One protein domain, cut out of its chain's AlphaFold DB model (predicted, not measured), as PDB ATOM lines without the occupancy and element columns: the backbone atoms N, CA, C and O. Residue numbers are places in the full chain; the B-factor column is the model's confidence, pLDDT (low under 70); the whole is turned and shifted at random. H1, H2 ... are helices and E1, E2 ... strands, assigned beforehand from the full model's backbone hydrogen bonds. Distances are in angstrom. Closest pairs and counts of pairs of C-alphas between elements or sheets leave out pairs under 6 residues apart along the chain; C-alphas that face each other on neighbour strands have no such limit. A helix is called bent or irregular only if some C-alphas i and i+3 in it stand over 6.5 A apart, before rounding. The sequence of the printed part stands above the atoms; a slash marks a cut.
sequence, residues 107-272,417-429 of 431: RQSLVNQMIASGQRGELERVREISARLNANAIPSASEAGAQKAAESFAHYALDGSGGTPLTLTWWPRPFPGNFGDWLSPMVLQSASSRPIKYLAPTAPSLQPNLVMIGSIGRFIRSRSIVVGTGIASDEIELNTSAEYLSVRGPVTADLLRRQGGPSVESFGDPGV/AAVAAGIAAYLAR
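AT A GLANCE: This is residues 107 to 272 and 417 to 429 of the 431 residues of the protein "Polysaccharide pyruvyl transferase family protein" of Microbacterium sp (UniProt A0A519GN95). A parallel sheet of five short strands, strongly twisted, has helices H4 and H6 over one face; a bundle of three helices, H1, H2 and H3, sits beyond its E2 edge, and the short helix H5 lies at the other end of the model, past E5. The 179 printed residues include six named helices and five named strands, in the order H1 H2 H3 E1 H4 E2 E3 E4 E5 H5 H6, and the sheet runs E2 E1 E3 E4 E5. The class is mixed, helices and strands. The whole is compact, with a radius of gyration of the C-alphas of 17.1 A, yet elongated, spanning 56 by 37 by 29 A.

HOW THE PARTS SIT: The sheet holds E2 (residues 196 to 199), E1 (166 to 169), E3 (209 to 211), E4 (224 to 227) and E5 (243 to 246), with E2 and E5 as edge strands; it is only just strongly twisted, its C-alphas up to 4.3 A off the best plane. Within hydrogen-bond range are N 197 and O 166 at 2.8 A for E2 and E1, N 169 and O 210 at 2.8 A for E1 and E3, N 225 and O 209 at 2.8 A for E3 and E4, and N 226 and O 243 at 2.8 A for E4 and E5. H4 (179 to 192) lies over E1 at a height over the sheet of 10.1 A, and E1, H4 and E2 form a strand-helix-strand unit, two parallel neighbour strands with a helix between, its crossover right-handed. H6 (417 to 427) lies over E3, on the same face as H4, at a height of 7.0 A; sheet and helices make two layers. H4, with residues 188 to 192 alone, touches H6, the C-alphas of Ala 191 and Ala 420 being closest at 7.2 A. H3 (141 to 158) only grazes the sheet, with residues 153 to 158. H1 (107 to 118) and H2 (123 to 134) join H3 in an up-and-down bundle, each helix running against the one before. The closest C-alphas of H1 and H3 are those of Gly 118 and Ala 150, 4.2 A. H5 (250 to 258) touches no helix and is only just not on the sheet, with 4 pairs of C-alphas within 10 A. Every O i to N i+4 pair is within hydrogen-bond range in H1, H2, H3, H5 and H6, and 7 of 10 in H4.

IN THESE COORDINATES: H1 begins at C-alpha 107 (46.564, -26.446, 24.720) and H6 ends at C-alpha 427 (41.658, -6.932, -9.137). First to last C-alpha, H3 measures 25.6 A, H4 20.8 A, H1 16.5 A, H2 16.4 A and H6 15.4 A. H4 is irregular, but only just: C-alphas 181 and 184 are 6.8 A apart.

THE WHOLE: The two C-alphas farthest apart are those of Asn 136 and Ser 263, 56.8 A. Residues 273 to 416 are not printed, and C-alphas 272 and 417 are 12.8 A apart across the cut. The links E3 to E4 and E4 to E5 are long. The mean pLDDT of the printed part is 94.0; residue 162 is under 70.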
ATOM      1  N   ARG A 107      45.658 -26.258  25.864       89.81
ATOM      2  CA  ARG A 107      46.564 -26.446  24.720       89.81
ATOM      3  C   ARG A 107      45.814 -26.366  23.398       89.81
ATOM      4  O   ARG A 107      46.226 -25.632  22.510       89.81
ATOM      5  N   GLN A 108      44.644 -26.998  23.309       87.94
ATOM      6  CA  GLN A 108      43.811 -26.891  22.109       87.94
ATOM      7  C   GLN A 108      43.381 -25.443  21.819       87.94
ATOM      8  O   GLN A 108      43.331 -25.028  20.663       87.94
ATOM      9  N   SER A 109      43.073 -24.660  22.858       91.25
ATOM     10  CA  SER A 109      42.770 -23.235  22.693       91.25
ATOM     11  C   SER A 109      43.972 -22.458  22.158       91.25
ATOM     12  O   SER A 109      43.787 -21.620  21.280       91.25
ATOM     13  N   LEU A 110      45.182 -22.733  22.655       93.38
ATOM     14  CA  LEU A 110      46.411 -22.111  22.155       93.38
ATOM     15  C   LEU A 110      46.660 -22.480  20.690       93.38
ATOM     16  O   LEU A 110      46.852 -21.589  19.877       93.38
ATOM     17  N   VAL A 111      46.538 -23.757  20.322       93.44
ATOM     18  CA  VAL A 111      46.671 -24.216  18.927       93.44
ATOM     19  C   VAL A 111      45.683 -23.500  18.003       93.44
ATOM     20  O   VAL A 111      46.069 -22.979  16.960       93.44
ATOM     21  N   ASN A 112      44.410 -23.406  18.398       93.19
ATOM     22  CA  ASN A 112      43.400 -22.709  17.600       93.19
ATOM     23  C   ASN A 112      43.710 -21.208  17.455       93.19
ATOM     24  O   ASN A 112      43.503 -20.643  16.383       93.19
ATOM     25  N   GLN A 113      44.204 -20.564  18.519       95.69
ATOM     26  CA  GLN A 113      44.636 -19.163  18.475       95.69
ATOM     27  C   GLN A 113      45.866 -18.982  17.581       95.69
ATOM     28  O   GLN A 113      45.906 -18.020  16.821       95.69
ATOM     29  N   MET A 114      46.825 -19.908  17.630       96.50
ATOM     30  CA  MET A 114      48.030 -19.905  16.800       96.50
ATOM     31  C   MET A 114      47.667 -19.965  15.317       96.50
ATOM     32  O   MET A 114      48.029 -19.065  14.569       96.50
ATOM     33  N   ILE A 115      46.852 -20.946  14.914       95.62
ATOM     34  CA  ILE A 115      46.379 -21.078  13.527       95.62
ATOM     35  C   ILE A 115      45.642 -19.814  13.079       95.62
ATOM     36  O   ILE A 115      45.905 -19.297  11.998       95.62
ATOM     37  N   ALA A 116      44.736 -19.291  13.912       95.19
ATOM     38  CA  ALA A 116      43.983 -18.090  13.569       95.19
ATOM     39  C   ALA A 116      44.885 -16.851  13.433       95.19
ATOM     40  O   ALA A 116      44.587 -15.984  12.620       95.19
ATOM     41  N   SER A 117      45.954 -16.757  14.228       97.19
ATOM     42  CA  SER A 117      46.942 -15.671  14.138       97.19
ATOM     43  C   SER A 117      47.760 -15.794  12.853       97.19
ATOM     44  O   SER A 117      47.897 -14.816  12.125       97.19
ATOM     45  N   GLY A 118      48.175 -17.014  12.496       96.88
ATOM     46  CA  GLY A 118      48.832 -17.293  11.218       96.88
ATOM     47  C   GLY A 118      47.977 -16.886  10.020       96.88
ATOM     48  O   GLY A 118      48.429 -16.154   9.151       96.88
ATOM     49  N   GLN A 119      46.691 -17.252  10.027       95.31
ATOM     50  CA  GLN A 119      45.723 -16.865   8.986       95.31
ATOM     51  C   GLN A 119      45.502 -15.349   8.856       95.31
ATOM     52  O   GLN A 119      44.985 -14.903   7.834       95.31
ATOM     53  N   ARG A 120      45.854 -14.561   9.881       94.19
ATOM     54  CA  ARG A 120      45.804 -13.090   9.859       94.19
ATOM     55  C   ARG A 120      47.151 -12.440   9.519       94.19
ATOM     56  O   ARG A 120      47.209 -11.217   9.490       94.19
ATOM     57  N   GLY A 121      48.211 -13.217   9.279       95.12
ATOM     58  CA  GLY A 121      49.560 -12.685   9.053       95.12
ATOM     59  C   GLY A 121      50.284 -12.245  10.329       95.12
ATOM     60  O   GLY A 121      51.285 -11.544  10.266       95.12
ATOM     61  N   GLU A 122      49.813 -12.640  11.513       96.00
ATOM     62  CA  GLU A 122      50.403 -12.225  12.793       96.00
ATOM     63  C   GLU A 122      51.559 -13.164  13.196       96.00
ATOM     64  O   GLU A 122      51.448 -13.920  14.165       96.00
ATOM     65  N   LEU A 123      52.668 -13.153  12.445       95.38
ATOM     66  CA  LEU A 123      53.785 -14.098  12.628       95.38
ATOM     67  C   LEU A 123      54.394 -14.056  14.037       95.38
ATOM     68  O   LEU A 123      54.599 -15.101  14.654       95.38
ATOM     69  N   GLU A 124      54.622 -12.865  14.590       96.38
ATOM     70  CA  GLU A 124      55.148 -12.728  15.956       96.38
ATOM     71  C   GLU A 124      54.201 -13.348  16.986       96.38
ATOM     72  O   GLU A 124      54.624 -14.064  17.895       96.38
ATOM     73  N   ARG A 125      52.887 -13.205  16.783       96.81
ATOM     74  CA  ARG A 125      51.891 -13.829  17.653       96.81
ATOM     75  C   ARG A 125      51.889 -15.354  17.535       96.81
ATOM     76  O   ARG A 125      51.697 -16.041  18.540       96.81
ATOM     77  N   VAL A 126      52.113 -15.893  16.334       96.56
ATOM     78  CA  VAL A 126      52.306 -17.339  16.117       96.56
ATOM     79  C   VAL A 126      53.515 -17.833  16.911       96.56
ATOM     80  O   VAL A 126      53.381 -18.792  17.675       96.56
ATOM     81  N   ARG A 127      54.655 -17.140  16.802       95.88
ATOM     82  CA  ARG A 127      55.902 -17.470  17.514       95.88
ATOM     83  C   ARG A 127      55.728 -17.418  19.031       95.88
ATOM     84  O   ARG A 127      56.119 -18.356  19.721       95.88
ATOM     85  N   GLU A 128      55.060 -16.391  19.555       96.56
ATOM     86  CA  GLU A 128      54.739 -16.285  20.984       96.56
ATOM     87  C   GLU A 128      53.892 -17.460  21.490       96.56
ATOM     88  O   GLU A 128      54.143 -18.003  22.569       96.56
ATOM     89  N   ILE A 129      52.848 -17.843  20.747       95.06
ATOM     90  CA  ILE A 129      51.961 -18.940  21.149       95.06
ATOM     91  C   ILE A 129      52.689 -20.284  21.049       95.06
ATOM     92  O   ILE A 129      52.542 -21.111  21.953       95.06
ATOM     93  N   SER A 130      53.497 -20.484  20.006       93.00
ATOM     94  CA  SER A 130      54.364 -21.657  19.854       93.00
ATOM     95  C   SER A 130      55.339 -21.785  21.030       93.00
ATOM     96  O   SER A 130      55.354 -22.808  21.715       93.00
ATOM     97  N   ALA A 131      56.050 -20.710  21.382       93.50
ATOM     98  CA  ALA A 131      56.954 -20.697  22.533       93.50
ATOM     99  C   ALA A 131      56.232 -21.078  23.839       93.50
ATOM    100  O   ALA A 131      56.740 -21.881  24.621       93.50
ATOM    101  N   ARG A 132      55.003 -20.584  24.054       92.00
ATOM    102  CA  ARG A 132      54.175 -20.961  25.217       92.00
ATOM    103  C   ARG A 132      53.757 -22.433  25.209       92.00
ATOM    104  O   ARG A 132      53.686 -23.043  26.275       92.00
ATOM    105  N   LEU A 133      53.449 -23.000  24.042       89.38
ATOM    106  CA  LEU A 133      53.112 -24.422  23.901       89.38
ATOM    107  C   LEU A 133      54.311 -25.323  24.220       89.38
ATOM    108  O   LEU A 133      54.108 -26.386  24.823       89.38
ATOM    109  N   ASN A 134      55.511 -24.866  23.864       88.94
ATOM    110  CA  ASN A 134      56.767 -25.612  23.956       88.94
ATOM    111  C   ASN A 134      57.448 -25.457  25.325       88.94
ATOM    112  O   ASN A 134      58.189 -26.341  25.740       88.94
ATOM    113  N   ALA A 135      57.160 -24.378  26.060       89.38
ATOM    114  CA  ALA A 135      57.811 -24.061  27.335       89.38
ATOM    115  C   ALA A 135      57.690 -25.163  28.405       89.38
ATOM    116  O   ALA A 135      58.578 -25.303  29.236       89.38
ATOM    117  N   ASN A 136      56.594 -25.931  28.400       78.00
ATOM    118  CA  ASN A 136      56.285 -26.895  29.465       78.00
ATOM    119  C   ASN A 136      56.075 -28.337  28.969       78.00
ATOM    120  O   ASN A 136      55.722 -29.204  29.768       78.00
ATOM    121  N   ALA A 137      56.205 -28.599  27.664       82.56
ATOM    122  CA  ALA A 137      56.026 -29.931  27.086       82.56
ATOM    123  C   ALA A 137      56.544 -30.001  25.645       82.56
ATOM    124  O   ALA A 137      56.439 -29.032  24.895       82.56
ATOM    125  N   ILE A 138      56.987 -31.192  25.237       84.94
ATOM    126  CA  ILE A 138      57.255 -31.506  23.830       84.94
ATOM    127  C   ILE A 138      55.921 -31.492  23.058       84.94
ATOM    128  O   ILE A 138      54.971 -32.157  23.492       84.94
ATOM    129  N   PRO A 139      55.817 -30.759  21.935       85.12
ATOM    130  CA  PRO A 139      54.617 -30.752  21.104       85.12
ATOM    131  C   PRO A 139      54.283 -32.135  20.558       85.12
ATOM    132  O   PRO A 139      55.152 -32.878  20.108       85.12
ATOM    133  N   SER A 140      52.995 -32.463  20.527       87.06
ATOM    134  CA  SER A 140      52.526 -33.594  19.722       87.06
ATOM    135  C   SER A 140      52.728 -33.321  18.227       87.06
ATOM    136  O   SER A 140      52.750 -32.166  17.800       87.06
ATOM    137  N   ALA A 141      52.775 -34.371  17.402       85.69
ATOM    138  CA  ALA A 141      52.869 -34.230  15.944       85.69
ATOM    139  C   ALA A 141      51.761 -33.329  15.355       85.69
ATOM    140  O   ALA A 141      52.007 -32.555  14.436       85.69
ATOM    141  N   SER A 142      50.552 -33.372  15.929       85.19
ATOM    142  CA  SER A 142      49.445 -32.495  15.532       85.19
ATOM    143  C   SER A 142      49.687 -31.026  15.898       85.19
ATOM    144  O   SER A 142      49.311 -30.146  15.126       85.19
ATOM    145  N   GLU A 143      50.298 -30.750  17.051       90.69
ATOM    146  CA  GLU A 143      50.634 -29.389  17.482       90.69
ATOM    147  C   GLU A 143      51.781 -28.818  16.647       90.69
ATOM    148  O   GLU A 143      51.668 -27.693  16.167       90.69
ATOM    149  N   ALA A 144      52.824 -29.613  16.397       91.50
ATOM    150  CA  ALA A 144      53.921 -29.244  15.502       91.50
ATOM    151  C   ALA A 144      53.419 -29.005  14.067       91.50
ATOM    152  O   ALA A 144      53.764 -28.008  13.439       91.50
ATOM    153  N   GLY A 145      52.531 -29.870  13.567       91.25
ATOM    154  CA  GLY A 145      51.877 -29.674  12.277       91.25
ATOM    155  C   GLY A 145      51.054 -28.384  12.230       91.25
ATOM    156  O   GLY A 145      51.152 -27.616  11.279       91.25
ATOM    157  N   ALA A 146      50.272 -28.101  13.272       93.19
ATOM    158  CA  ALA A 146      49.502 -26.862  13.364       93.19
ATOM    159  C   ALA A 146      50.388 -25.610  13.432       93.19
ATOM    160  O   ALA A 146      50.005 -24.581  12.877       93.19
ATOM    161  N   GLN A 147      51.547 -25.690  14.090       94.94
ATOM    162  CA  GLN A 147      52.537 -24.614  14.105       94.94
ATOM    163  C   GLN A 147      53.055 -24.337  12.693       94.94
ATOM    164  O   GLN A 147      52.910 -23.215  12.219       94.94
ATOM    165  N   LYS A 148      53.555 -25.362  11.992       95.50
ATOM    166  CA  LYS A 148      54.045 -25.234  10.611       95.50
ATOM    167  C   LYS A 148      52.988 -24.653   9.670       95.50
ATOM    168  O   LYS A 148      53.280 -23.760   8.878       95.50
ATOM    169  N   ALA A 149      51.736 -25.100   9.792       95.69
ATOM    170  CA  ALA A 149      50.627 -24.540   9.024       95.69
ATOM    171  C   ALA A 149      50.380 -23.058   9.352       95.69
ATOM    172  O   ALA A 149      50.161 -22.261   8.445       95.69
ATOM    173  N   ALA A 150      50.410 -22.677  10.634       97.12
ATOM    174  CA  ALA A 150      50.234 -21.288  11.063       97.12
ATOM    175  C   ALA A 150      51.358 -20.378  10.547       97.12
ATOM    176  O   ALA A 150      51.079 -19.279  10.075       97.12
ATOM    177  N   GLU A 151      52.604 -20.848  10.594       96.88
ATOM    178  CA  GLU A 151      53.766 -20.159  10.025       96.88
ATOM    179  C   GLU A 151      53.638 -20.030   8.503       96.88
ATOM    180  O   GLU A 151      53.849 -18.946   7.970       96.88
ATOM    181  N   SER A 152      53.178 -21.081   7.817       97.25
ATOM    182  CA  SER A 152      52.941 -21.057   6.364       97.25
ATOM    183  C   SER A 152      51.838 -20.064   5.983       97.25
ATOM    184  O   SER A 152      52.007 -19.282   5.055       97.25
ATOM    185  N   PHE A 153      50.724 -20.014   6.726       97.56
ATOM    186  CA  PHE A 153      49.706 -18.974   6.524       97.56
ATOM    187  C   PHE A 153      50.281 -17.567   6.699       97.56
ATOM    188  O   PHE A 153      49.974 -16.687   5.898       97.56
ATOM    189  N   ALA A 154      51.095 -17.360   7.737       96.62
ATOM    190  CA  ALA A 154      51.696 -16.062   7.999       96.62
ATOM    191  C   ALA A 154      52.683 -15.666   6.896       96.62
ATOM    192  O   ALA A 154      52.666 -14.514   6.482       96.62
ATOM    193  N   HIS A 155      53.473 -16.617   6.390       95.94
ATOM    194  CA  HIS A 155      54.354 -16.416   5.243       95.94
ATOM    195  C   HIS A 155      53.567 -15.884   4.042       95.94
ATOM    196  O   HIS A 155      53.820 -14.772   3.595       95.94
ATOM    197  N   TYR A 156      52.534 -16.603   3.592       96.44
ATOM    198  CA  TYR A 156      51.733 -16.175   2.441       96.44
ATOM    199  C   TYR A 156      51.006 -14.839   2.656       96.44
ATOM    200  O   TYR A 156      50.796 -14.090   1.707       96.44
ATOM    201  N   ALA A 157      50.607 -14.526   3.891       95.69
ATOM    202  CA  ALA A 157      49.923 -13.276   4.213       95.69
ATOM    203  C   ALA A 157      50.859 -12.056   4.301       95.69
ATOM    204  O   ALA A 157      50.370 -10.928   4.238       95.69
ATOM    205  N   LEU A 158      52.164 -12.271   4.487       92.38
ATOM    206  CA  LEU A 158      53.166 -11.214   4.656       92.38
ATOM    207  C   LEU A 158      54.066 -11.045   3.432       92.38
ATOM    208  O   LEU A 158      54.505  -9.930   3.165       92.38
ATOM    209  N   ASP A 159      54.354 -12.131   2.719       85.25
ATOM    210  CA  ASP A 159      55.287 -12.141   1.599       85.25
ATOM    211  C   ASP A 159      54.645 -11.626   0.295       85.25
ATOM    212  O   ASP A 159      53.483 -11.917  -0.015       85.25
ATOM    213  N   GLY A 160      55.405 -10.821  -0.451       80.06
ATOM    214  CA  GLY A 160      54.966 -10.093  -1.647       80.06
ATOM    215  C   GLY A 160      55.535  -8.669  -1.738       80.06
ATOM    216  O   GLY A 160      55.822  -8.020  -0.735       80.06
ATOM    217  N   SER A 161      55.674  -8.141  -2.958       70.31
ATOM    218  CA  SER A 161      56.349  -6.864  -3.259       70.31
ATOM    219  C   SER A 161      55.449  -5.617  -3.159       70.31
ATOM    220  O   SER A 161      55.803  -4.552  -3.661       70.31
ATOM    221  N   GLY A 162      54.289  -5.730  -2.503       66.81
ATOM    222  CA  GLY A 162      53.283  -4.668  -2.376       66.81
ATOM    223  C   GLY A 162      52.107  -4.803  -3.357       66.81
ATOM    224  O   GLY A 162      52.233  -5.359  -4.444       66.81
ATOM    225  N   GLY A 163      50.930  -4.318  -2.947       80.69
ATOM    226  CA  GLY A 163      49.673  -4.373  -3.710       80.69
ATOM    227  C   GLY A 163      48.491  -4.921  -2.897       80.69
ATOM    228  O   GLY A 163      48.678  -5.528  -1.845       80.69
ATOM    229  N   THR A 164      47.263  -4.705  -3.381       88.88
ATOM    230  CA  THR A 164      46.020  -5.301  -2.856       88.88
ATOM    231  C   THR A 164      46.181  -6.814  -2.638       88.88
ATOM    232  O   THR A 164      46.443  -7.521  -3.620       88.88
ATOM    233  N   PRO A 165      46.028  -7.327  -1.395       95.19
ATOM    234  CA  PRO A 165      46.093  -8.756  -1.115       95.19
ATOM    235  C   PRO A 165      45.015  -9.552  -1.853       95.19
ATOM    236  O   PRO A 165      43.843  -9.157  -1.902       95.19
ATOM    237  N   LEU A 166      45.397 -10.717  -2.372       97.31
ATOM    238  CA  LEU A 166      44.490 -11.614  -3.079       97.31
ATOM    239  C   LEU A 166      43.832 -12.575  -2.088       97.31
ATOM    240  O   LEU A 166      44.500 -13.333  -1.389       97.31
ATOM    241  N   THR A 167      42.503 -12.552  -2.010       97.81
ATOM    242  CA  THR A 167      41.754 -13.488  -1.167       97.81
ATOM    243  C   THR A 167      41.637 -14.824  -1.886       97.81
ATOM    244  O   THR A 167      40.988 -14.908  -2.928       97.81
ATOM    245  N   LEU A 168      42.209 -15.877  -1.310       98.25
ATOM    246  CA  LEU A 168      42.207 -17.223  -1.873       98.25
ATOM    247  C   LEU A 168      41.483 -18.195  -0.940       98.25
ATOM    248  O   LEU A 168      41.715 -18.226   0.271       98.25
ATOM    249  N   THR A 169      40.625 -19.023  -1.526       97.56
ATOM    250  CA  THR A 169      39.962 -20.137  -0.852       97.56
ATOM    251  C   THR A 169      40.677 -21.440  -1.194       97.56
ATOM    252  O   THR A 169      40.673 -21.864  -2.348       97.56
ATOM    253  N   TRP A 170      41.239 -22.119  -0.192       95.50
ATOM    254  CA  TRP A 170      41.828 -23.455  -0.355       95.50
ATOM    255  C   TRP A 170      41.594 -24.332   0.874       95.50
ATOM    256  O   TRP A 170      41.206 -23.848   1.937       95.50
ATOM    257  N   TRP A 171      41.787 -25.642   0.738       92.31
ATOM    258  CA  TRP A 171      41.669 -26.580   1.851       92.31
ATOM    259  C   TRP A 171      43.058 -26.861   2.427       92.31
ATOM    260  O   TRP A 171      43.863 -27.395   1.690       92.31
ATOM    261  N   PRO A 172      43.367 -26.541   3.697       89.38
ATOM    262  CA  PRO A 172      44.739 -26.634   4.212       89.38
ATOM    263  C   PRO A 172      44.977 -27.863   5.112       89.38
ATOM    264  O   PRO A 172      45.927 -27.877   5.891       89.38
ATOM    265  N   ARG A 173      44.050 -28.833   5.146       87.62
ATOM    266  CA  ARG A 173      44.033 -29.920   6.145       87.62
ATOM    267  C   ARG A 173      44.231 -31.301   5.514       87.62
ATOM    268  O   ARG A 173      43.562 -31.586   4.524       87.62
ATOM    269  N   PRO A 174      44.927 -32.228   6.204       87.25
ATOM    270  CA  PRO A 174      45.375 -32.170   7.608       87.25
ATOM    271  C   PRO A 174      46.559 -31.226   7.823       87.25
ATOM    272  O   PRO A 174      47.252 -30.915   6.872       87.25
ATOM    273  N   PHE A 175      46.804 -30.782   9.060       87.00
ATOM    274  CA  PHE A 175      47.999 -29.985   9.358       87.00
ATOM    275  C   PHE A 175      49.223 -30.883   9.600       87.00
ATOM    276  O   PHE A 175      49.068 -31.916  10.259       87.00
ATOM    277  N   PRO A 176      50.421 -30.512   9.104       83.00
ATOM    278  CA  PRO A 176      50.782 -29.211   8.508       83.00
ATOM    279  C   PRO A 176      50.176 -28.929   7.128       83.00
ATOM    280  O   PRO A 176      49.820 -27.796   6.821       83.00
ATOM    281  N   GLY A 177      49.950 -29.961   6.339       83.25
ATOM    282  CA  GLY A 177      49.332 -29.873   5.025       83.25
ATOM    283  C   GLY A 177      49.490 -31.198   4.320       83.25
ATOM    284  O   GLY A 177      50.435 -31.924   4.613       83.25
ATOM    285  N   ASN A 178      48.611 -31.511   3.378       89.62
ATOM    286  CA  ASN A 178      48.982 -32.395   2.281       89.62
ATOM    287  C   ASN A 178      49.709 -31.540   1.232       89.62
ATOM    288  O   ASN A 178      49.253 -30.436   0.967       89.62
ATOM    289  N   PHE A 179      50.797 -32.004   0.616       95.75
ATOM    290  CA  PHE A 179      51.555 -31.226  -0.382       95.75
ATOM    291  C   PHE A 179      50.657 -30.493  -1.401       95.75
ATOM    292  O   PHE A 179      50.798 -29.291  -1.607       95.75
ATOM    293  N   GLY A 180      49.662 -31.191  -1.956       94.25
ATOM    294  CA  GLY A 180      48.727 -30.622  -2.930       94.25
ATOM    295  C   GLY A 180      47.843 -29.480  -2.416       94.25
ATOM    296  O   GLY A 180      47.422 -28.632  -3.197       94.25
ATOM    297  N   ASP A 181      47.574 -29.438  -1.112       92.81
ATOM    298  CA  ASP A 181      46.705 -28.440  -0.478       92.81
ATOM    299  C   ASP A 181      47.345 -27.042  -0.461       92.81
ATOM    300  O   ASP A 181      46.641 -26.032  -0.439       92.81
ATOM    301  N   TRP A 182      48.678 -26.979  -0.496       97.06
ATOM    302  CA  TRP A 182      49.451 -25.737  -0.428       97.06
ATOM    303  C   TRP A 182      49.966 -25.253  -1.787       97.06
ATOM    304  O   TRP A 182      50.557 -24.179  -1.864       97.06
ATOM    305  N   LEU A 183      49.681 -25.976  -2.876       97.88
ATOM    306  CA  LEU A 183      50.056 -25.534  -4.221       97.88
ATOM    307  C   LEU A 183      49.281 -24.287  -4.657       97.88
ATOM    308  O   LEU A 183      49.829 -23.429  -5.337       97.88
ATOM    309  N   SER A 184      48.014 -24.169  -4.250       97.62
ATOM    310  CA  SER A 184      47.141 -23.048  -4.628       97.62
ATOM    311  C   SER A 184      47.716 -21.680  -4.214       97.62
ATOM    312  O   SER A 184      47.914 -20.836  -5.091       97.62
ATOM    313  N   PRO A 185      48.050 -21.441  -2.924       97.56
ATOM    314  CA  PRO A 185      48.670 -20.179  -2.521       97.56
ATOM    315  C   PRO A 185      50.059 -19.974  -3.133       97.56
ATOM    316  O   PRO A 185      50.379 -18.848  -3.494       97.56
ATOM    317  N   MET A 186      50.848 -21.036  -3.322       97.25
ATOM    318  CA  MET A 186      52.181 -20.938  -3.923       97.25
ATOM    319  C   MET A 186      52.140 -20.474  -5.385       97.25
ATOM    320  O   MET A 186      52.843 -19.535  -5.749       97.25
ATOM    321  N   VAL A 187      51.295 -21.096  -6.214       98.31
ATOM    322  CA  VAL A 187      51.126 -20.709  -7.623       98.31
ATOM    323  C   VAL A 187      50.610 -19.275  -7.717       98.31
ATOM    324  O   VAL A 187      51.138 -18.477  -8.488       98.31
ATOM    325  N   LEU A 188      49.617 -18.915  -6.897       97.94
ATOM    326  CA  LEU A 188      49.043 -17.574  -6.925       97.94
ATOM    327  C   LEU A 188      50.037 -16.493  -6.482       97.94
ATOM    328  O   LEU A 188      50.106 -15.431  -7.102       97.94
ATOM    329  N   GLN A 189      50.794 -16.739  -5.412       96.44
ATOM    330  CA  GLN A 189      51.787 -15.789  -4.919       96.44
ATOM    331  C   GLN A 189      52.932 -15.625  -5.919       96.44
ATOM    332  O   GLN A 189      53.319 -14.496  -6.199       96.44
ATOM    333  N   SER A 190      53.408 -16.716  -6.526       95.62
ATOM    334  CA  SER A 190      54.432 -16.657  -7.573       95.62
ATOM    335  C   SER A 190      53.963 -15.858  -8.793       95.62
ATOM    336  O   SER A 190      54.676 -14.963  -9.241       95.62
ATOM    337  N   ALA A 191      52.739 -16.098  -9.275       96.19
ATOM    338  CA  ALA A 191      52.198 -15.410 -10.450       96.19
ATOM    339  C   ALA A 191      51.880 -13.922 -10.207       96.19
ATOM    340  O   ALA A 191      51.910 -13.119 -11.136       96.19
ATOM    341  N   SER A 192      51.540 -13.540  -8.972       95.62
ATOM    342  CA  SER A 192      51.080 -12.179  -8.656       95.62
ATOM    343  C   SER A 192      52.097 -11.314  -7.914       95.62
ATOM    344  O   SER A 192      51.946 -10.094  -7.906       95.62
ATOM    345  N   SER A 193      53.088 -11.924  -7.255       94.69
ATOM    346  CA  SER A 193      53.981 -11.278  -6.278       94.69
ATOM    347  C   SER A 193      53.238 -10.514  -5.164       94.69
ATOM    348  O   SER A 193      53.781  -9.576  -4.577       94.69
ATOM    349  N   ARG A 194      51.983 -10.887  -4.865       95.50
ATOM    350  CA  ARG A 194      51.114 -10.217  -3.880       95.50
ATOM    351  C   ARG A 194      50.886 -11.074  -2.635       95.50
ATOM    352  O   ARG A 194      50.831 -12.299  -2.749       95.50
ATOM    353  N   PRO A 195      50.620 -10.444  -1.475       96.44
ATOM    354  CA  PRO A 195      50.180 -11.164  -0.288       96.44
ATOM    355  C   PRO A 195      48.868 -11.917  -0.518       96.44
ATOM    356  O   PRO A 195      47.940 -11.409  -1.160       96.44
ATOM    357  N   ILE A 196      48.756 -13.108   0.064       97.44
ATOM    358  CA  ILE A 196      47.587 -13.979  -0.048       97.44
ATOM    359  C   ILE A 196      46.826 -14.014   1.272       97.44
ATOM    360  O   ILE A 196      47.322 -14.438   2.317       97.44
ATOM    361  N   LYS A 197      45.553 -13.628   1.218       96.44
ATOM    362  CA  LYS A 197      44.634 -13.710   2.350       96.44
ATOM    363  C   LYS A 197      43.856 -15.018   2.301       96.44
ATOM    364  O   LYS A 197      43.072 -15.252   1.382       96.44
ATOM    365  N   TYR A 198      43.999 -15.839   3.337       97.06
ATOM    366  CA  TYR A 198      43.220 -17.067   3.468       97.06
ATOM    367  C   TYR A 198      41.735 -16.790   3.717       97.06
ATOM    368  O   TYR A 198      41.358 -16.119   4.683       97.06
ATOM    369  N   LEU A 199      40.883 -17.396   2.893       96.12
ATOM    370  CA  LEU A 199      39.460 -17.551   3.150       96.12
ATOM    371  C   LEU A 199      39.139 -19.033   3.353       96.12
ATOM    372  O   LEU A 199      39.279 -19.852   2.449       96.12
ATOM    373  N   ALA A 200      38.659 -19.391   4.546       93.56
ATOM    374  CA  ALA A 200      38.291 -20.775   4.809       93.56
ATOM    375  C   ALA A 200      37.146 -21.232   3.879       93.56
ATOM    376  O   ALA A 200      36.125 -20.542   3.805       93.56
ATOM    377  N   PRO A 201      37.229 -22.425   3.251       90.31
ATOM    378  CA  PRO A 201      36.213 -22.911   2.313       90.31
ATOM    379  C   PRO A 201      34.804 -22.954   2.889       90.31
ATOM    380  O   PRO A 201      33.830 -22.788   2.164       90.31
ATOM    381  N   THR A 202      34.673 -23.121   4.201       86.50
ATOM    382  CA  THR A 202      33.395 -23.194   4.915       86.50
ATOM    383  C   THR A 202      33.000 -21.886   5.612       86.50
ATOM    384  O   THR A 202      31.929 -21.829   6.212       86.50
ATOM    385  N   ALA A 203      33.817 -20.827   5.543       84.81
ATOM    386  CA  ALA A 203      33.470 -19.525   6.109       84.81
ATOM    387  C   ALA A 203      32.533 -18.743   5.172       84.81
ATOM    388  O   ALA A 203      32.777 -18.687   3.966       84.81
ATOM    389  N   PRO A 204      31.467 -18.108   5.690       81.44
ATOM    390  CA  PRO A 204      30.653 -17.215   4.878       81.44
ATOM    391  C   PRO A 204      31.498 -16.024   4.407       81.44
ATOM    392  O   PRO A 204      32.253 -15.442   5.183       81.44
ATOM    393  N   SER A 205      31.357 -15.652   3.137       84.00
ATOM    394  CA  SER A 205      31.996 -14.465   2.574       84.00
ATOM    395  C   SER A 205      31.161 -13.899   1.434       84.00
ATOM    396  O   SER A 205      30.622 -14.646   0.615       84.00
ATOM    397  N   LEU A 206      31.075 -12.570   1.405       86.00
ATOM    398  CA  LEU A 206      30.530 -11.777   0.302       86.00
ATOM    399  C   LEU A 206      31.640 -11.022  -0.443       86.00
ATOM    400  O   LEU A 206      31.345 -10.135  -1.233       86.00
ATOM    401  N   GLN A 207      32.904 -11.341  -0.177       90.44
ATOM    402  CA  GLN A 207      34.035 -10.729  -0.863       90.44
ATOM    403  C   GLN A 207      34.419 -11.557  -2.097       90.44
ATOM    404  O   GLN A 207      34.258 -12.789  -2.071       90.44
ATOM    405  N   PRO A 208      34.923 -10.914  -3.168       95.88
ATOM    406  CA  PRO A 208      35.622 -11.617  -4.235       95.88
ATOM    407  C   PRO A 208      36.687 -12.550  -3.650       95.88
ATOM    408  O   PRO A 208      37.342 -12.221  -2.663       95.88
ATOM    409  N   ASN A 209      36.808 -13.752  -4.205       97.69
ATOM    410  CA  ASN A 209      37.827 -14.717  -3.795       97.69
ATOM    411  C   ASN A 209      38.190 -15.633  -4.958       97.69
ATOM    412  O   ASN A 209      37.321 -16.006  -5.740       97.69
ATOM    413  N   LEU A 210      39.451 -16.027  -5.031       98.62
ATOM    414  CA  LEU A 210      39.926 -17.020  -5.981       98.62
ATOM    415  C   LEU A 210      39.676 -18.432  -5.437       98.62
ATOM    416  O   LEU A 210      39.805 -18.682  -4.234       98.62
ATOM    417  N   VAL A 211      39.311 -19.355  -6.323       98.38
ATOM    418  CA  VAL A 211      39.225 -20.798  -6.059       98.38
ATOM    419  C   VAL A 211      39.993 -21.499  -7.171       98.38
ATOM    420  O   VAL A 211      39.545 -21.511  -8.317       98.38
ATOM    421  N   MET A 212      41.159 -22.047  -6.829       97.75
ATOM    422  CA  MET A 212      42.086 -22.621  -7.806       97.75
ATOM    423  C   MET A 212      42.251 -24.135  -7.609       97.75
ATOM    424  O   MET A 212      41.279 -24.875  -7.650       97.75
ATOM    425  N   ILE A 213      43.461 -24.616  -7.349       97.00
ATOM    426  CA  ILE A 213      43.813 -26.039  -7.254       97.00
ATOM    427  C   ILE A 213      42.928 -26.812  -6.256       97.00
ATOM    428  O   ILE A 213      42.553 -26.309  -5.193       97.00
ATOM    429  N   GLY A 214      42.638 -28.074  -6.590       92.50
ATOM    430  CA  GLY A 214      41.964 -29.034  -5.713       92.50
ATOM    431  C   GLY A 214      40.545 -29.426  -6.144       92.50
ATOM    432  O   GLY A 214      39.921 -28.813  -7.003       92.50
ATOM    433  N   SER A 215      40.014 -30.484  -5.525       92.38
ATOM    434  CA  SER A 215      38.630 -30.953  -5.729       92.38
ATOM    435  C   SER A 215      37.650 -30.237  -4.790       92.38
ATOM    436  O   SER A 215      36.885 -30.871  -4.060       92.38
ATOM    437  N   ILE A 216      37.718 -28.906  -4.751       93.38
ATOM    438  CA  ILE A 216      36.986 -28.070  -3.788       93.38
ATOM    439  C   ILE A 216      35.803 -27.321  -4.414       93.38
ATOM    440  O   ILE A 216      35.237 -26.439  -3.770       93.38
ATOM    441  N   GLY A 217      35.359 -27.719  -5.615       93.94
ATOM    442  CA  GLY A 217      34.252 -27.088  -6.343       93.94
ATOM    443  C   GLY A 217      32.950 -26.928  -5.541       93.94
ATOM    444  O   GLY A 217      32.235 -25.941  -5.701       93.94
ATOM    445  N   ARG A 218      32.678 -27.820  -4.575       92.94
ATOM    446  CA  ARG A 218      31.527 -27.712  -3.652       92.94
ATOM    447  C   ARG A 218      31.518 -26.409  -2.837       92.94
ATOM    448  O   ARG A 218      30.465 -25.982  -2.369       92.94
ATOM    449  N   PHE A 219      32.681 -25.791  -2.631       93.44
ATOM    450  CA  PHE A 219      32.839 -24.583  -1.821       93.44
ATOM    451  C   PHE A 219      32.822 -23.283  -2.637       93.44
ATOM    452  O   PHE A 219      32.953 -22.206  -2.051       93.44
ATOM    453  N   ILE A 220      32.632 -23.360  -3.960       95.44
ATOM    454  CA  ILE A 220      32.501 -22.185  -4.827       95.44
ATOM    455  C   ILE A 220      31.278 -21.357  -4.404       95.44
ATOM    456  O   ILE A 220      30.179 -21.869  -4.161       95.44
ATOM    457  N   ARG A 221      31.463 -20.038  -4.317       94.19
ATOM    458  CA  ARG A 221      30.421 -19.065  -3.958       94.19
ATOM    459  C   ARG A 221      30.134 -18.126  -5.121       94.19
ATOM    460  O   ARG A 221      30.908 -18.027  -6.055       94.19
ATOM    461  N   SER A 222      29.044 -17.369  -5.024       95.00
ATOM    462  CA  SER A 222      28.584 -16.488  -6.109       95.00
ATOM    463  C   SER A 222      29.553 -15.348  -6.446       95.00
ATOM    464  O   SER A 222      29.416 -14.728  -7.485       95.00
ATOM    465  N   ARG A 223      30.525 -15.055  -5.573       95.94
ATOM    466  CA  ARG A 223      31.603 -14.080  -5.822       95.94
ATOM    467  C   ARG A 223      32.974 -14.737  -5.993       95.94
ATOM    468  O   ARG A 223      33.988 -14.047  -5.980       95.94
ATOM    469  N   SER A 224      33.010 -16.061  -6.097       97.75
ATOM    470  CA  SER A 224      34.241 -16.771  -6.413       97.75
ATOM    471  C   SER A 224      34.614 -16.556  -7.879       97.75
ATOM    472  O   SER A 224      33.736 -16.457  -8.739       97.75
ATOM    473  N   ILE A 225      35.916 -16.491  -8.119       98.62
ATOM    474  CA  ILE A 225      36.562 -16.505  -9.426       98.62
ATOM    475  C   ILE A 225      37.302 -17.832  -9.499       98.62
ATOM    476  O   ILE A 225      38.149 -18.126  -8.650       98.62
ATOM    477  N   VAL A 226      36.909 -18.668 -10.445       98.69
ATOM    478  CA  VAL A 226      37.320 -20.065 -10.515       98.69
ATOM    479  C   VAL A 226      38.362 -20.232 -11.613       98.69
ATOM    480  O   VAL A 226      38.116 -19.849 -12.758       98.69
ATOM    481  N   VAL A 227      39.510 -20.805 -11.241       98.69
ATOM    482  CA  VAL A 227      40.626 -21.085 -12.153       98.69
ATOM    483  C   VAL A 227      41.132 -22.505 -11.916       98.69
ATOM    484  O   VAL A 227      41.895 -22.768 -10.989       98.69
ATOM    485  N   GLY A 228      40.681 -23.447 -12.734       97.94
ATOM    486  CA  GLY A 228      41.244 -24.794 -12.782       97.94
ATOM    487  C   GLY A 228      40.885 -25.712 -11.607       97.94
ATOM    488  O   GLY A 228      41.385 -26.832 -11.508       97.94
ATOM    489  N   THR A 229      39.986 -25.276 -10.718       97.00
ATOM    490  CA  THR A 229      39.439 -26.139  -9.663       97.00
ATOM    491  C   THR A 229      38.578 -27.250 -10.251       97.00
ATOM    492  O   THR A 229      37.939 -27.078 -11.293       97.00
ATOM    493  N   GLY A 230      38.529 -28.388  -9.565       96.19
ATOM    494  CA  GLY A 230      37.711 -29.531  -9.959       96.19
ATOM    495  C   GLY A 230      36.695 -29.932  -8.898       96.19
ATOM    496  O   GLY A 230      36.569 -29.336  -7.820       96.19
ATOM    497  N   ILE A 231      35.992 -31.020  -9.187       94.44
ATOM    498  CA  ILE A 231      35.025 -31.647  -8.280       94.44
ATOM    499  C   ILE A 231      35.579 -32.951  -7.693       94.44
ATOM    500  O   ILE A 231      36.537 -33.536  -8.204       94.44
ATOM    501  N   ALA A 232      35.031 -33.376  -6.554       87.56
ATOM    502  CA  ALA A 232      35.357 -34.671  -5.945       87.56
ATOM    503  C   ALA A 232      34.374 -35.773  -6.378       87.56
ATOM    504  O   ALA A 232      34.751 -36.938  -6.452       87.56
ATOM    505  N   SER A 233      33.132 -35.392  -6.668       88.06
ATOM    506  CA  SER A 233      32.064 -36.243  -7.189       88.06
ATOM    507  C   SER A 233      31.129 -35.397  -8.052       88.06
ATOM    508  O   SER A 233      31.138 -34.170  -7.950       88.06
ATOM    509  N   ASP A 234      30.331 -36.046  -8.888       86.25
ATOM    510  CA  ASP A 234      29.270 -35.442  -9.699       86.25
ATOM    511  C   ASP A 234      27.948 -35.249  -8.933       86.25
ATOM    512  O   ASP A 234      27.087 -34.487  -9.362       86.25
ATOM    513  N   GLU A 235      27.828 -35.844  -7.745       86.94
ATOM    514  CA  GLU A 235      26.720 -35.649  -6.796       86.94
ATOM    515  C   GLU A 235      26.768 -34.305  -6.039       86.94
ATOM    516  O   GLU A 235      26.122 -34.136  -5.006       86.94
ATOM    517  N   ILE A 236      27.572 -33.342  -6.490       87.94
ATOM    518  CA  ILE A 236      27.633 -32.013  -5.873       87.94
ATOM    519  C   ILE A 236      26.912 -30.980  -6.724       87.94
ATOM    520  O   ILE A 236      26.864 -31.061  -7.948       87.94
ATOM    521  N   GLU A 237      26.421 -29.935  -6.069       90.75
ATOM    522  CA  GLU A 237      25.782 -28.816  -6.750       90.75
ATOM    523  C   GLU A 237      26.718 -27.599  -6.758       90.75
ATOM    524  O   GLU A 237      26.946 -26.966  -5.717       90.75
ATOM    525  N   LEU A 238      27.244 -27.263  -7.935       95.06
ATOM    526  CA  LEU A 238      28.114 -26.115  -8.168       95.06
ATOM    527  C   LEU A 238      27.324 -24.803  -8.095       95.06
ATOM    528  O   LEU A 238      26.102 -24.758  -8.251       95.06
ATOM    529  N   ASN A 239      28.024 -23.704  -7.818       95.94
ATOM    530  CA  ASN A 239      27.409 -22.382  -7.821       95.94
ATOM    531  C   ASN A 239      27.473 -21.790  -9.227       95.94
ATOM    532  O   ASN A 239      28.516 -21.297  -9.644       95.94
ATOM    533  N   THR A 240      26.359 -21.823  -9.946       97.06
ATOM    534  CA  THR A 240      26.273 -21.398 -11.350       97.06
ATOM    535  C   THR A 240      26.432 -19.893 -11.567       97.06
ATOM    536  O   THR A 240      26.657 -19.472 -12.692       97.06
ATOM    537  N   SER A 241      26.344 -19.079 -10.508       96.25
ATOM    538  CA  SER A 241      26.506 -17.619 -10.583       96.25
ATOM    539  C   SER A 241      27.937 -17.139 -10.326       96.25
ATOM    540  O   SER A 241      28.170 -15.934 -10.329       96.25
ATOM    541  N   ALA A 242      28.870 -18.043 -10.014       97.44
ATOM    542  CA  ALA A 242      30.280 -17.689  -9.885       97.44
ATOM    543  C   ALA A 242      30.888 -17.361 -11.257       97.44
ATOM    544  O   ALA A 242      30.333 -17.718 -12.296       97.44
ATOM    545  N   GLU A 243      32.042 -16.704 -11.258       98.06
ATOM    546  CA  GLU A 243      32.804 -16.477 -12.484       98.06
ATOM    547  C   GLU A 243      33.764 -17.644 -12.697       98.06
ATOM    548  O   GLU A 243      34.594 -17.925 -11.834       98.06
ATOM    549  N   TYR A 244      33.634 -18.329 -13.829       98.62
ATOM    550  CA  TYR A 244      34.484 -19.457 -14.196       98.62
ATOM    551  C   TYR A 244      35.336 -19.061 -15.393       98.62
ATOM    552  O   TYR A 244      34.805 -18.884 -16.485       98.62
ATOM    553  N   LEU A 245      36.644 -18.918 -15.177       98.50
ATOM    554  CA  LEU A 245      37.600 -18.635 -16.250       98.50
ATOM    555  C   LEU A 245      38.194 -19.927 -16.800       98.50
ATOM    556  O   LEU A 245      38.337 -20.086 -18.007       98.50
ATOM    557  N   SER A 246      38.476 -20.871 -15.907       98.69
ATOM    558  CA  SER A 246      38.836 -22.236 -16.261       98.69
ATOM    559  C   SER A 246      38.381 -23.200 -15.173       98.69
ATOM    560  O   SER A 246      38.141 -22.820 -14.022       98.69
ATOM    561  N   VAL A 247      38.276 -24.475 -15.522       98.75
ATOM    562  CA  VAL A 247      38.049 -25.575 -14.573       98.75
ATOM    563  C   VAL A 247      39.083 -26.667 -14.802       98.75
ATOM    564  O   VAL A 247      39.809 -26.636 -15.790       98.75
ATOM    565  N   ARG A 248      39.186 -27.637 -13.890       98.25
ATOM    566  CA  ARG A 248      40.194 -28.702 -14.004       98.25
ATOM    567  C   ARG A 248      40.151 -29.416 -15.352       98.25
ATOM    568  O   ARG A 248      41.206 -29.697 -15.904       98.25
ATOM    569  N   GLY A 249      38.951 -29.713 -15.841       98.12
ATOM    570  CA  GLY A 249      38.745 -30.462 -17.067       98.12
ATOM    571  C   GLY A 249      37.282 -30.522 -17.512       98.12
ATOM    572  O   GLY A 249      36.390 -29.938 -16.875       98.12
ATOM    573  N   PRO A 250      37.022 -31.241 -18.617       97.56
ATOM    574  CA  PRO A 250      35.718 -31.274 -19.266       97.56
ATOM    575  C   PRO A 250      34.630 -31.957 -18.433       97.56
ATOM    576  O   PRO A 250      33.451 -31.683 -18.643       97.56
ATOM    577  N   VAL A 251      34.973 -32.824 -17.475       96.81
ATOM    578  CA  VAL A 251      33.966 -33.470 -16.620       96.81
ATOM    579  C   VAL A 251      33.391 -32.462 -15.626       96.81
ATOM    580  O   VAL A 251      32.174 -32.413 -15.426       96.81
ATOM    581  N   THR A 252      34.245 -31.611 -15.046       97.94
ATOM    582  CA  THR A 252      33.790 -30.495 -14.204       97.94
ATOM    583  C   THR A 252      32.968 -29.486 -15.018       97.94
ATOM    584  O   THR A 252      31.902 -29.067 -14.559       97.94
ATOM    585  N   ALA A 253      33.405 -29.134 -16.234       98.19
ATOM    586  CA  ALA A 253      32.663 -28.222 -17.115       98.19
ATOM    587  C   ALA A 253      31.286 -28.780 -17.513       98.19
ATOM    588  O   ALA A 253      30.286 -28.061 -17.488       98.19
ATOM    589  N   ASP A 254      31.202 -30.076 -17.820       97.62
ATOM    590  CA  ASP A 254      29.941 -30.722 -18.177       97.62
ATOM    591  C   ASP A 254      28.944 -30.748 -17.010       97.62
ATOM    592  O   ASP A 254      27.753 -30.496 -17.204       97.62
ATOM    593  N   LEU A 255      29.403 -30.994 -15.775       97.00
ATOM    594  CA  LEU A 255      28.538 -30.867 -14.598       97.00
ATOM    595  C   LEU A 255      28.007 -29.436 -14.441       97.00
ATOM    596  O   LEU A 255      26.804 -29.258 -14.241       97.00
ATOM    597  N   LEU A 256      28.879 -28.429 -14.562       98.00
ATOM    598  CA  LEU A 256      28.492 -27.018 -14.468       98.00
ATOM    599  C   LEU A 256      27.415 -26.668 -15.503       98.00
ATOM    600  O   LEU A 256      26.376 -26.104 -15.150       98.00
ATOM    601  N   ARG A 257      27.620 -27.070 -16.760       97.62
ATOM    602  CA  ARG A 257      26.677 -26.862 -17.865       97.62
ATOM    603  C   ARG A 257      25.336 -27.556 -17.622       97.62
ATOM    604  O   ARG A 257      24.290 -26.933 -17.785       97.62
ATOM    605  N   ARG A 258      25.338 -28.823 -17.185       96.94
ATOM    606  CA  ARG A 258      24.108 -29.581 -16.860       96.94
ATOM    607  C   ARG A 258      23.301 -28.949 -15.726       96.94
ATOM    608  O   ARG A 258      22.087 -29.118 -15.678       96.94
ATOM    609  N   GLN A 259      23.957 -28.205 -14.838       97.06
ATOM    610  CA  GLN A 259      23.315 -27.464 -13.752       97.06
ATOM    611  C   GLN A 259      22.864 -26.049 -14.161       97.06
ATOM    612  O   GLN A 259      22.332 -25.320 -13.324       97.06
ATOM    613  N   GLY A 260      23.035 -25.658 -15.431       97.25
ATOM    614  CA  GLY A 260      22.661 -24.338 -15.949       97.25
ATOM    615  C   GLY A 260      23.692 -23.240 -15.667       97.25
ATOM    616  O   GLY A 260      23.331 -22.066 -15.620       97.25
ATOM    617  N   GLY A 261      24.950 -23.610 -15.414       97.31
ATOM    618  CA  GLY A 261      26.073 -22.678 -15.306       97.31
ATOM    619  C   GLY A 261      26.642 -22.246 -16.663       97.31
ATOM    620  O   GLY A 261      26.175 -22.709 -17.706       97.31
ATOM    621  N   PRO A 262      27.644 -21.349 -16.657       97.25
ATOM    622  CA  PRO A 262      28.282 -20.870 -17.879       97.25
ATOM    623  C   PRO A 262      29.038 -21.988 -18.613       97.25
ATOM    624  O   PRO A 262      29.472 -22.966 -18.003       97.25
ATOM    625  N   SER A 263      29.214 -21.815 -19.926       97.19
ATOM    626  CA  SER A 263      30.117 -22.657 -20.719       97.19
ATOM    627  C   SER A 263      31.566 -22.281 -20.415       97.19
ATOM    628  O   SER A 263      31.890 -21.096 -20.372       97.19
ATOM    629  N   VAL A 264      32.423 -23.279 -20.204       97.94
ATOM    630  CA  VAL A 264      33.851 -23.103 -19.911       97.94
ATOM    631  C   VAL A 264      34.633 -24.026 -20.832       97.94
ATOM    632  O   VAL A 264      34.373 -25.228 -20.853       97.94
ATOM    633  N   GLU A 265      35.575 -23.457 -21.580       96.56
ATOM    634  CA  GLU A 265      36.369 -24.176 -22.588       96.56
ATOM    635  C   GLU A 265      37.864 -24.228 -22.247       96.56
ATOM    636  O   GLU A 265      38.579 -25.057 -22.799       96.56
ATOM    637  N   SER A 266      38.331 -23.389 -21.312       98.19
ATOM    638  CA  SER A 266      39.707 -23.443 -20.814       98.19
ATOM    639  C   SER A 266      39.831 -24.445 -19.671       98.19
ATOM    640  O   SER A 266      39.053 -24.407 -18.702       98.19
ATOM    641  N   PHE A 267      40.823 -25.329 -19.777       98.56
ATOM    642  CA  PHE A 267      41.016 -26.437 -18.848       98.56
ATOM    643  C   PHE A 267      42.449 -26.556 -18.339       98.56
ATOM    644  O   PHE A 267      43.415 -26.368 -19.074       98.56
ATOM    645  N   GLY A 268      42.566 -26.988 -17.087       98.00
ATOM    646  CA  GLY A 268      43.820 -27.434 -16.495       98.00
ATOM    647  C   GLY A 268      43.895 -27.126 -15.006       98.00
ATOM    648  O   GLY A 268      43.393 -26.108 -14.534       98.00
ATOM    649  N   ASP A 269      44.516 -28.028 -14.247       98.44
ATOM    650  CA  ASP A 269      44.795 -27.813 -12.826       98.44
ATOM    651  C   ASP A 269      46.059 -26.937 -12.685       98.44
ATOM    652  O   ASP A 269      47.110 -27.361 -13.172       98.44
ATOM    653  N   PRO A 270      46.026 -25.765 -12.014       98.62
ATOM    654  CA  PRO A 270      47.188 -24.879 -11.915       98.62
ATOM    655  C   PRO A 270      48.405 -25.507 -11.231       98.62
ATOM    656  O   PRO A 270      49.505 -24.974 -11.344       98.62
ATOM    657  N   GLY A 271      48.252 -26.661 -10.568       97.94
ATOM    658  CA  GLY A 271      49.374 -27.436 -10.043       97.94
ATOM    659  C   GLY A 271      50.351 -27.905 -11.123       97.94
ATOM    660  O   GLY A 271      51.498 -28.195 -10.797       97.94
ATOM    661  N   VAL A 272      49.949 -27.935 -12.402       98.50
ATOM    662  CA  VAL A 272      50.852 -28.261 -13.523       98.50
ATOM    663  C   VAL A 272      51.940 -27.205 -13.733       98.50
ATOM    664  O   VAL A 272      52.975 -27.521 -14.312       98.50
ATOM    665  N   ALA A 417      47.961 -18.430 -18.550       98.62
ATOM    666  CA  ALA A 417      47.044 -17.392 -19.016       98.62
ATOM    667  C   ALA A 417      45.732 -17.375 -18.211       98.62
ATOM    668  O   ALA A 417      45.243 -16.302 -17.848       98.62
ATOM    669  N   ALA A 418      45.185 -18.544 -17.862       98.69
ATOM    670  CA  ALA A 418      43.992 -18.638 -17.022       98.69
ATOM    671  C   ALA A 418      44.234 -18.122 -15.589       98.69
ATOM    672  O   ALA A 418      43.369 -17.448 -15.019       98.69
ATOM    673  N   VAL A 419      45.413 -18.384 -15.007       98.75
ATOM    674  CA  VAL A 419      45.813 -17.826 -13.701       98.75
ATOM    675  C   VAL A 419      45.929 -16.304 -13.771       98.75
ATOM    676  O   VAL A 419      45.356 -15.615 -12.923       98.75
ATOM    677  N   ALA A 420      46.592 -15.770 -14.798       98.56
ATOM    678  CA  ALA A 420      46.712 -14.329 -15.013       98.56
ATOM    679  C   ALA A 420      45.338 -13.655 -15.188       98.56
ATOM    680  O   ALA A 420      45.065 -12.631 -14.555       98.56
ATOM    681  N   ALA A 421      44.439 -14.265 -15.966       98.56
ATOM    682  CA  ALA A 421      43.066 -13.791 -16.133       98.56
ATOM    683  C   ALA A 421      42.288 -13.797 -14.805       98.56
ATOM    684  O   ALA A 421      41.556 -12.850 -14.517       98.56
ATOM    685  N   GLY A 422      42.484 -14.816 -13.959       98.44
ATOM    686  CA  GLY A 422      41.896 -14.877 -12.617       98.44
ATOM    687  C   GLY A 422      42.353 -13.749 -11.708       98.44
ATOM    688  O   GLY A 422      41.528 -13.123 -11.039       98.44
ATOM    689  N   ILE A 423      43.652 -13.450 -11.715       98.25
ATOM    690  CA  ILE A 423      44.215 -12.322 -10.964       98.25
ATOM    691  C   ILE A 423      43.621 -11.003 -11.475       98.25
ATOM    692  O   ILE A 423      43.152 -10.200 -10.669       98.25
ATOM    693  N   ALA A 424      43.575 -10.795 -12.792       97.94
ATOM    694  CA  ALA A 424      43.012  -9.583 -13.390       97.94
ATOM    695  C   ALA A 424      41.522  -9.398 -13.051       97.94
ATOM    696  O   ALA A 424      41.114  -8.315 -12.632       97.94
ATOM    697  N   ALA A 425      40.718 -10.461 -13.154       98.00
ATOM    698  CA  ALA A 425      39.299 -10.441 -12.798       98.00
ATOM    699  C   ALA A 425      39.073 -10.165 -11.303       98.00
ATOM    700  O   ALA A 425      38.108  -9.496 -10.930       98.00
ATOM    701  N   TYR A 426      39.965 -10.657 -10.435       97.81
ATOM    702  CA  TYR A 426      39.918 -10.349  -9.008       97.81
ATOM    703  C   TYR A 426      40.175  -8.863  -8.765       97.81
ATOM    704  O   TYR A 426      39.363  -8.215  -8.108       97.81
ATOM    705  N   LEU A 427      41.262  -8.328  -9.327       96.50
ATOM    706  CA  LEU A 427      41.658  -6.932  -9.137       96.50
ATOM    707  C   LEU A 427      40.590  -5.966  -9.656       96.50
ATOM    708  O   LEU A 427      40.208  -5.054  -8.934       96.50
ATOM    709  N   ALA A 428      39.978  -6.250 -10.810       95.88
ATOM    710  CA  ALA A 428      38.878  -5.453 -11.364       95.88
ATOM    711  C   ALA A 428      37.618  -5.373 -10.470       95.88
ATOM    712  O   ALA A 428      36.723  -4.575 -10.736       95.88
ATOM    713  N   ARG A 429      37.503  -6.227  -9.442       93.56
ATOM    714  CA  ARG A 429      36.391  -6.227  -8.473       93.56
ATOM    715  C   ARG A 429      36.773  -5.648  -7.112       93.56
ATOM    716  O   ARG A 429      35.891  -5.540  -6.255       93.56
TER     717      ARG A 429